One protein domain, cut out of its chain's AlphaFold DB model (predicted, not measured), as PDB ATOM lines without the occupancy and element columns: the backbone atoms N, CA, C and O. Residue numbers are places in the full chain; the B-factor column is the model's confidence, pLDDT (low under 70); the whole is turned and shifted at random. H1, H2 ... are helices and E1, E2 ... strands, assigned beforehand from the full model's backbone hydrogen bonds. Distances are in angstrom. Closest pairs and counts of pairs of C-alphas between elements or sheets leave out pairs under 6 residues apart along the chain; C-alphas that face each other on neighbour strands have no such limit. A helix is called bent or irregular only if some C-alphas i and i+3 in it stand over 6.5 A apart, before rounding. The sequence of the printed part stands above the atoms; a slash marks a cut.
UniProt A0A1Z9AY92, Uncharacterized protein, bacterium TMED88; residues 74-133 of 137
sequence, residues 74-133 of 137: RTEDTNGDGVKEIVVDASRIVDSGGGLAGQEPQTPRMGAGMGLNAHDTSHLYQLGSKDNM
ATOM      1  N   ARG A  74      21.925  12.196 -46.182       87.69
ATOM      2  CA  ARG A  74      22.376  10.819 -46.011       87.69
ATOM      3  C   ARG A  74      23.606  10.557 -46.845       87.69
ATOM      4  O   ARG A  74      23.819  11.165 -47.889       87.69
ATOM      5  N   THR A  75      24.433   9.640 -46.363       89.56
ATOM      6  CA  THR A  75      25.617   9.225 -47.099       89.56
ATOM      7  C   THR A  75      25.303   8.014 -47.965       89.56
ATOM      8  O   THR A  75      24.936   6.956 -47.450       89.56
ATOM      9  N   GLU A  76      25.502   8.141 -49.270       89.69
ATOM     10  CA  GLU A  76      25.250   7.088 -50.246       89.69
ATOM     11  C   GLU A  76      26.426   6.883 -51.176       89.69
ATOM     12  O   GLU A  76      27.151   7.811 -51.503       89.69
ATOM     13  N   ASP A  77      26.585   5.643 -51.618       89.56
ATOM     14  CA  ASP A  77      27.423   5.343 -52.767       89.56
ATOM     15  C   ASP A  77      26.519   5.294 -53.998       89.56
ATOM     16  O   ASP A  77      25.929   4.264 -54.323       89.56
ATOM     17  N   THR A  78      26.329   6.455 -54.622       83.44
ATOM     18  CA  THR A  78      25.437   6.606 -55.776       83.44
ATOM     19  C   THR A  78      25.981   5.888 -57.016       83.44
ATOM     20  O   THR A  78      25.201   5.516 -57.892       83.44
ATOM     21  N   ASN A  79      27.295   5.645 -57.080       85.44
ATOM     22  CA  ASN A  79      27.975   5.106 -58.261       85.44
ATOM     23  C   ASN A  79      28.463   3.654 -58.097       85.44
ATOM     24  O   ASN A  79      28.870   3.038 -59.082       85.44
ATOM     25  N   GLY A  80      28.405   3.089 -56.890       85.94
ATOM     26  CA  GLY A  80      28.869   1.738 -56.570       85.94
ATOM     27  C   GLY A  80      30.394   1.583 -56.539       85.94
ATOM     28  O   GLY A  80      30.888   0.461 -56.669       85.94
ATOM     29  N   ASP A  81      31.150   2.678 -56.426       90.81
ATOM     30  CA  ASP A  81      32.620   2.691 -56.460       90.81
ATOM     31  C   ASP A  81      33.263   2.668 -55.058       90.81
ATOM     32  O   ASP A  81      34.490   2.704 -54.920       90.81
ATOM     33  N   GLY A  82      32.444   2.569 -54.009       85.62
ATOM     34  CA  GLY A  82      32.852   2.625 -52.611       85.62
ATOM     35  C   GLY A  82      33.050   4.046 -52.078       85.62
ATOM     36  O   GLY A  82      33.327   4.202 -50.883       85.62
ATOM     37  N   VAL A  83      32.896   5.080 -52.911       88.12
ATOM     38  CA  VAL A  83      32.950   6.482 -52.496       88.12
ATOM     39  C   VAL A  83      31.576   6.912 -52.007       88.12
ATOM     40  O   VAL A  83      30.546   6.744 -52.646       88.12
ATOM     41  N   LYS A  84      31.573   7.475 -50.806       88.88
ATOM     42  CA  LYS A  84      30.376   7.878 -50.082       88.88
ATOM     43  C   LYS A  84      30.133   9.378 -50.276       88.88
ATOM     44  O   LYS A  84      30.893  10.187 -49.747       88.88
ATOM     45  N   GLU A  85      29.092   9.736 -51.017       88.25
ATOM     46  CA  GLU A  85      28.640  11.112 -51.246       88.25
ATOM     47  C   GLU A  85      27.562  11.520 -50.232       88.25
ATOM     48  O   GLU A  85      26.804  10.685 -49.738       88.25
ATOM     49  N   ILE A  86      27.504  12.813 -49.904       88.06
ATOM     50  CA  ILE A  86      26.433  13.397 -49.092       88.06
ATOM     51  C   ILE A  86      25.292  13.801 -50.029       88.06
ATOM     52  O   ILE A  86      25.441  14.722 -50.830       88.06
ATOM     53  N   VAL A  87      24.149  13.135 -49.901       89.31
ATOM     54  CA  VAL A  87      22.944  13.358 -50.706       89.31
ATOM     55  C   VAL A  87      21.826  13.884 -49.810       89.31
ATOM     56  O   VAL A  87      21.767  13.578 -48.621       89.31
ATOM     57  N   VAL A  88      20.922  14.687 -50.366       89.06
ATOM     58  CA  VAL A  88      19.730  15.160 -49.647       89.06
ATOM     59  C   VAL A  88      18.787  13.987 -49.370       89.06
ATOM     60  O   VAL A  88      18.374  13.289 -50.298       89.06
ATOM     61  N   ASP A  89      18.400  13.792 -48.109       87.25
ATOM     62  CA  ASP A  89      17.427  12.763 -47.733       87.25
ATOM     63  C   ASP A  89      16.002  13.329 -47.813       87.25
ATOM     64  O   ASP A  89      15.450  13.903 -46.873       87.25
ATOM     65  N   ALA A  90      15.404  13.187 -48.997       82.75
ATOM     66  CA  ALA A  90      14.059  13.678 -49.275       82.75
ATOM     67  C   ALA A  90      12.982  13.020 -48.396       82.75
ATOM     68  O   ALA A  90      12.001  13.679 -48.058       82.75
ATOM     69  N   SER A  91      13.160  11.757 -47.998       80.62
ATOM     70  CA  SER A  91      12.188  11.029 -47.176       80.62
ATOM     71  C   SER A  91      12.109  11.641 -45.783       80.62
ATOM     72  O   SER A  91      11.035  12.022 -45.325       80.62
ATOM     73  N   ARG A  92      13.266  11.864 -45.156       77.06
ATOM     74  CA  ARG A  92      13.332  12.515 -43.847       77.06
ATOM     75  C   ARG A  92      12.931  13.987 -43.897       77.06
ATOM     76  O   ARG A  92      12.389  14.496 -42.921       77.06
ATOM     77  N   ILE A  93      13.127  14.681 -45.022       77.88
ATOM     78  CA  ILE A  93      12.596  16.043 -45.220       77.88
ATOM     79  C   ILE A  93      11.070  16.063 -45.200       77.88
ATOM     80  O   ILE A  93      10.493  16.991 -44.627       77.88
ATOM     81  N   VAL A  94      10.428  15.081 -45.834       73.94
ATOM     82  CA  VAL A  94       8.969  14.947 -45.834       73.94
ATOM     83  C   VAL A  94       8.497  14.613 -44.421       73.94
ATOM     84  O   VAL A  94       7.697  15.361 -43.870       73.94
ATOM     85  N   ASP A  95       9.102  13.626 -43.764       70.88
ATOM     86  CA  ASP A  95       8.728  13.238 -42.397       70.88
ATOM     87  C   ASP A  95       8.949  14.363 -41.365       70.88
ATOM     88  O   ASP A  95       8.153  14.535 -40.442       70.88
ATOM     89  N   SER A  96       9.991  15.182 -41.547       66.00
ATOM     90  CA  SER A  96      10.340  16.298 -40.650       66.00
ATOM     91  C   SER A  96       9.650  17.621 -40.999       66.00
ATOM     92  O   SER A  96       9.803  18.601 -40.269       66.00
ATOM     93  N   GLY A  97       8.976  17.722 -42.150       58.09
ATOM     94  CA  GLY A  97       8.534  19.009 -42.701       58.09
ATOM     95  C   GLY A  97       7.148  19.062 -43.311       58.09
ATOM     96  O   GLY A  97       6.625  20.155 -43.515       58.09
ATOM     97  N   GLY A  98       6.542  17.920 -43.583       52.31
ATOM     98  CA  GLY A  98       5.226  17.841 -44.172       52.31
ATOM     99  C   GLY A  98       4.669  16.466 -43.903       52.31
ATOM    100  O   GLY A  98       4.959  15.527 -44.639       52.31
ATOM    101  N   GLY A  99       3.824  16.370 -42.877       50.47
ATOM    102  CA  GLY A  99       2.906  15.250 -42.796       50.47
ATOM    103  C   GLY A  99       2.255  15.042 -44.165       50.47
ATOM    104  O   GLY A  99       1.930  16.007 -44.868       50.47
ATOM    105  N   LEU A 100       2.119  13.777 -44.561       51.56
ATOM    106  CA  LEU A 100       1.284  13.370 -45.690       51.56
ATOM    107  C   LEU A 100      -0.006  14.202 -45.663       51.56
ATOM    108  O   LEU A 100      -0.545  14.434 -44.581       51.56
ATOM    109  N   ALA A 101      -0.459  14.693 -46.820       47.03
ATOM    110  CA  ALA A 101      -1.593  15.613 -46.923       47.03
ATOM    111  C   ALA A 101      -2.727  15.242 -45.941       47.03
ATOM    112  O   ALA A 101      -3.396  14.228 -46.123       47.03
ATOM    113  N   GLY A 102      -2.902  16.052 -44.886       51.81
ATOM    114  CA  GLY A 102      -3.872  15.806 -43.809       51.81
ATOM    115  C   GLY A 102      -3.297  15.502 -42.419       51.81
ATOM    116  O   GLY A 102      -4.084  15.317 -41.495       51.81
ATOM    117  N   GLN A 103      -1.974  15.474 -42.233       51.72
ATOM    118  CA  GLN A 103      -1.349  15.239 -40.926       51.72
ATOM    119  C   GLN A 103      -0.598  16.488 -40.440       51.72
ATOM    120  O   GLN A 103       0.297  16.987 -41.122       51.72
ATOM    121  N   GLU A 104      -1.001  17.012 -39.277       52.62
ATOM    122  CA  GLU A 104      -0.395  18.187 -38.629       52.62
ATOM    123  C   GLU A 104       1.140  18.025 -38.532       52.62
ATOM    124  O   GLU A 104       1.610  16.932 -38.187       52.62
ATOM    125  N   PRO A 105       1.945  19.070 -38.816       53.94
ATOM    126  CA  PRO A 105       3.398  18.997 -38.691       53.94
ATOM    127  C   PRO A 105       3.779  18.667 -37.244       53.94
ATOM    128  O   PRO A 105       3.502  19.451 -36.339       53.94
ATOM    129  N   GLN A 106       4.419  17.519 -37.005       56.72
ATOM    130  CA  GLN A 106       4.769  17.112 -35.639       56.72
ATOM    131  C   GLN A 106       5.879  17.987 -35.036       56.72
ATOM    132  O   GLN A 106       5.932  18.143 -33.825       56.72
ATOM    133  N   THR A 107       6.726  18.610 -35.860       58.91
ATOM    134  CA  THR A 107       7.682  19.672 -35.493       58.91
ATOM    135  C   THR A 107       8.011  20.501 -36.743       58.91
ATOM    136  O   THR A 107       7.988  19.968 -37.853       58.91
ATOM    137  N   PRO A 108       8.335  21.803 -36.631       67.38
ATOM    138  CA  PRO A 108       8.939  22.546 -37.734       67.38
ATOM    139  C   PRO A 108      10.260  21.886 -38.146       67.38
ATOM    140  O   PRO A 108      11.019  21.479 -37.270       67.38
ATOM    141  N   ARG A 109      10.600  21.866 -39.444       72.62
ATOM    142  CA  ARG A 109      11.849  21.250 -39.958       72.62
ATOM    143  C   ARG A 109      13.103  21.643 -39.176       72.62
ATOM    144  O   ARG A 109      13.970  20.815 -38.937       72.62
ATOM    145  N   MET A 110      13.191  22.912 -38.776       73.75
ATOM    146  CA  MET A 110      14.309  23.419 -37.978       73.75
ATOM    147  C   MET A 110      14.278  22.913 -36.529       73.75
ATOM    148  O   MET A 110      15.329  22.704 -35.947       73.75
ATOM    149  N   GLY A 111      13.096  22.688 -35.951       73.69
ATOM    150  CA  GLY A 111      12.948  22.065 -34.634       73.69
ATOM    151  C   GLY A 111      13.364  20.594 -34.646       73.69
ATOM    152  O   GLY A 111      14.176  20.198 -33.816       73.69
ATOM    153  N   ALA A 112      12.899  19.832 -35.644       72.50
ATOM    154  CA  ALA A 112      13.295  18.438 -35.857       72.50
ATOM    155  C   ALA A 112      14.815  18.299 -36.042       72.50
ATOM    156  O   ALA A 112      15.462  17.520 -35.344       72.50
ATOM    157  N   GLY A 113      15.400  19.127 -36.917       73.06
ATOM    158  CA  GLY A 113      16.843  19.148 -37.164       73.06
ATOM    159  C   GLY A 113      17.671  19.561 -35.944       73.06
ATOM    160  O   GLY A 113      18.814  19.145 -35.825       73.06
ATOM    161  N   MET A 114      17.102  20.323 -35.004       77.56
ATOM    162  CA  MET A 114      17.772  20.767 -33.771       77.56
ATOM    163  C   MET A 114      17.514  19.845 -32.566       77.56
ATOM    164  O   MET A 114      17.950  20.163 -31.460       77.56
ATOM    165  N   GLY A 115      16.818  18.716 -32.754       71.81
ATOM    166  CA  GLY A 115      16.489  17.776 -31.676       71.81
ATOM    167  C   GLY A 115      15.467  18.312 -30.666       71.81
ATOM    168  O   GLY A 115      15.421  17.834 -29.535       71.81
ATOM    169  N   LEU A 116      14.672  19.318 -31.049       74.25
ATOM    170  CA  LEU A 116      13.611  19.889 -30.218       74.25
ATOM    171  C   LEU A 116      12.333  19.059 -30.365       74.25
ATOM    172  O   LEU A 116      11.939  18.710 -31.479       74.25
ATOM    173  N   ASN A 117      11.659  18.760 -29.252       69.38
ATOM    174  CA  ASN A 117      10.422  17.984 -29.292       69.38
ATOM    175  C   ASN A 117       9.241  18.830 -29.804       69.38
ATOM    176  O   ASN A 117       9.233  20.060 -29.716       69.38
ATOM    177  N   ALA A 118       8.188  18.152 -30.269       61.38
ATOM    178  CA  ALA A 118       6.920  18.757 -30.704       61.38
ATOM    179  C   ALA A 118       6.360  19.781 -29.700       61.38
ATOM    180  O   ALA A 118       5.942  20.876 -30.072       61.38
ATOM    181  N   HIS A 119       6.417  19.444 -28.411       59.03
ATOM    182  CA  HIS A 119       5.938  20.298 -27.326       59.03
ATOM    183  C   HIS A 119       6.773  21.578 -27.136       59.03
ATOM    184  O   HIS A 119       6.229  22.605 -26.746       59.03
ATOM    185  N   ASP A 120       8.070  21.559 -27.451       65.69
ATOM    186  CA  ASP A 120       8.956  22.718 -27.259       65.69
ATOM    187  C   ASP A 120       8.759  23.783 -28.351       65.69
ATOM    188  O   ASP A 120       9.102  24.951 -28.175       65.69
ATOM    189  N   THR A 121       8.163  23.394 -29.481       62.94
ATOM    190  CA  THR A 121       7.914  24.277 -30.631       62.94
ATOM    191  C   THR A 121       6.455  24.732 -30.749       62.94
ATOM    192  O   THR A 121       6.190  25.753 -31.384       62.94
ATOM    193  N   SER A 122       5.506  24.051 -30.099       59.97
ATOM    194  CA  SER A 122       4.068  24.352 -30.184       59.97
ATOM    195  C   SER A 122       3.658  25.654 -29.475       59.97
ATOM    196  O   SER A 122       2.817  26.394 -29.989       59.97
ATOM    197  N   HIS A 123       4.292  25.998 -28.348       62.16
ATOM    198  CA  HIS A 123       4.023  27.251 -27.614       62.16
ATOM    199  C   HIS A 123       4.388  28.505 -28.424       62.16
ATOM    200  O   HIS A 123       3.705  29.523 -28.349       62.16
ATOM    201  N   LEU A 124       5.425  28.420 -29.265       58.97
ATOM    202  CA  LEU A 124       5.837  29.493 -30.181       58.97
ATOM    203  C   LEU A 124       4.822  29.720 -31.313       58.97
ATOM    204  O   LEU A 124       4.619  30.860 -31.732       58.97
ATOM    205  N   TYR A 125       4.136  28.667 -31.767       61.34
ATOM    206  CA  TYR A 125       3.046  28.776 -32.746       61.34
ATOM    207  C   TYR A 125       1.788  29.427 -32.152       61.34
ATOM    208  O   TYR A 125       1.077  30.151 -32.850       61.34
ATOM    209  N   GLN A 126       1.541  29.244 -30.851       58.12
ATOM    210  CA  GLN A 126       0.380  29.813 -30.157       58.12
ATOM    211  C   GLN A 126       0.431  31.341 -29.983       58.12
ATOM    212  O   GLN A 126      -0.620  31.971 -29.881       58.12
ATOM    213  N   LEU A 127       1.621  31.949 -29.996       59.53
ATOM    214  CA  LEU A 127       1.797  33.411 -29.986       59.53
ATOM    215  C   LEU A 127       1.552  34.060 -31.358       59.53
ATOM    216  O   LEU A 127       1.225  35.243 -31.425       59.53
ATOM    217  N   GLY A 128       1.715  33.303 -32.448       57.66
ATOM    218  CA  GLY A 128       1.530  33.781 -33.822       57.66
ATOM    219  C   GLY A 128       0.150  33.492 -34.419       57.66
ATOM    220  O   GLY A 128      -0.190  34.061 -35.461       57.66
ATOM    221  N   SER A 129      -0.651  32.623 -33.790       61.16
ATOM    222  CA  SER A 129      -2.010  32.345 -34.255       61.16
ATOM    223  C   SER A 129      -2.911  33.558 -34.019       61.16
ATOM    224  O   SER A 129      -3.076  34.030 -32.892       61.16
ATOM    225  N   LYS A 130      -3.528  34.055 -35.097       56.81
ATOM    226  CA  LYS A 130      -4.495  35.165 -35.069       56.81
ATOM    227  C   LYS A 130      -5.706  34.886 -34.172       56.81
ATOM    228  O   LYS A 130      -6.386  35.830 -33.779       56.81
ATOM    229  N   ASP A 131      -5.915  33.631 -33.788       59.16
ATOM    230  CA  ASP A 131      -7.027  33.191 -32.949       59.16
ATOM    231  C   ASP A 131      -6.834  33.565 -31.466       59.16
ATOM    232  O   ASP A 131      -7.807  33.695 -30.723       59.16
ATOM    233  N   ASN A 132      -5.594  33.832 -31.031       59.09
ATOM    234  CA  ASN A 132      -5.285  34.278 -29.665       59.09
ATOM    235  C   ASN A 132      -5.330  35.807 -29.479       59.09
ATOM    236  O   ASN A 132      -5.242  36.283 -28.351       59.09
ATOM    237  N   MET A 133      -5.496  36.594 -30.550       57.25
ATOM    238  CA  MET A 133      -5.551  38.065 -30.464       57.25
ATOM    239  C   MET A 133      -6.952  38.626 -30.148       57.25
ATOM    240  O   MET A 133      -7.081  39.832 -29.954       57.25
TER     241      MET A 133
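Overview. This is residues 74 to 133 of the 137 residues of an uncharacterized protein of bacterium TMED88 (UniProt A0A1Z9AY92). This is a drawn-out rod without a compact core: a two-strand hairpin, E1 and E2, makes one end, H1 and H2 lie near the middle, and H3 leads on to H4 at the other end. The link between H1 and H2, residues 98 to 108, loops away from them and back, and residues 126 to 133 stand free. The printed part has 60 residues, with two strands followed by four helices along the chain; it is mostly helix, and its sheet, E1 - E2, is antiparallel. The whole is extended, with a radius of gyration of the C-alphas of 16.5 A and spans of 58 by 24 by 14 A.

Along the chain. Find C-alpha 74 at (22.376, 10.819, -46.011), where E1, residues 74 to 76, begins. E2 is residues 85 to 88, 9.9 A long. H1, residues 90 to 97, runs 10.1 A from (14.059, 13.678, -49.275). H2 is residues 109 to 113; H3, residues 118 to 128, is 16.3 A long and only just irregular, with C-alphas 120 and 123 6.7 A apart. H4, residues 130 to 133, ends at (-5.551, 38.065, -30.464).

Arrangement. Look first at the hairpin of E1 and E2, antiparallel at 135 degrees, where N 74 and O 87 are 2.8 A apart, within hydrogen-bond range. H1 is apart from E1. H1 and H2 touch, the closest C-alphas being those of Gly 97 and Arg 109, 4.9 A. H2 and H3 are close but not clearly touching, closest at the C-alphas of Gly 111 and Thr 121, 6.8 A. H3 and H4 are likewise close but not clearly touching, closest at the C-alphas of Gln 126 and Asn 132, 7.2 A. Every O i to N i+4 pair is within hydrogen-bond range in H1 and H2, against 2 of 7 in H3, which has 5 of 8 O i to N i+3 pairs within range; H4 is too short for an O i to N i+4 pair.

Size, cuts and confidence. The C-alphas farthest apart are those of Asp 81 and Met 133, 58.2 A. The printed part has no cut, and the link from H1 to H2 is long. Look for pLDDT under 70 at residues 96 to 108 and 117 to 133; the mean of the printed part is 70.1.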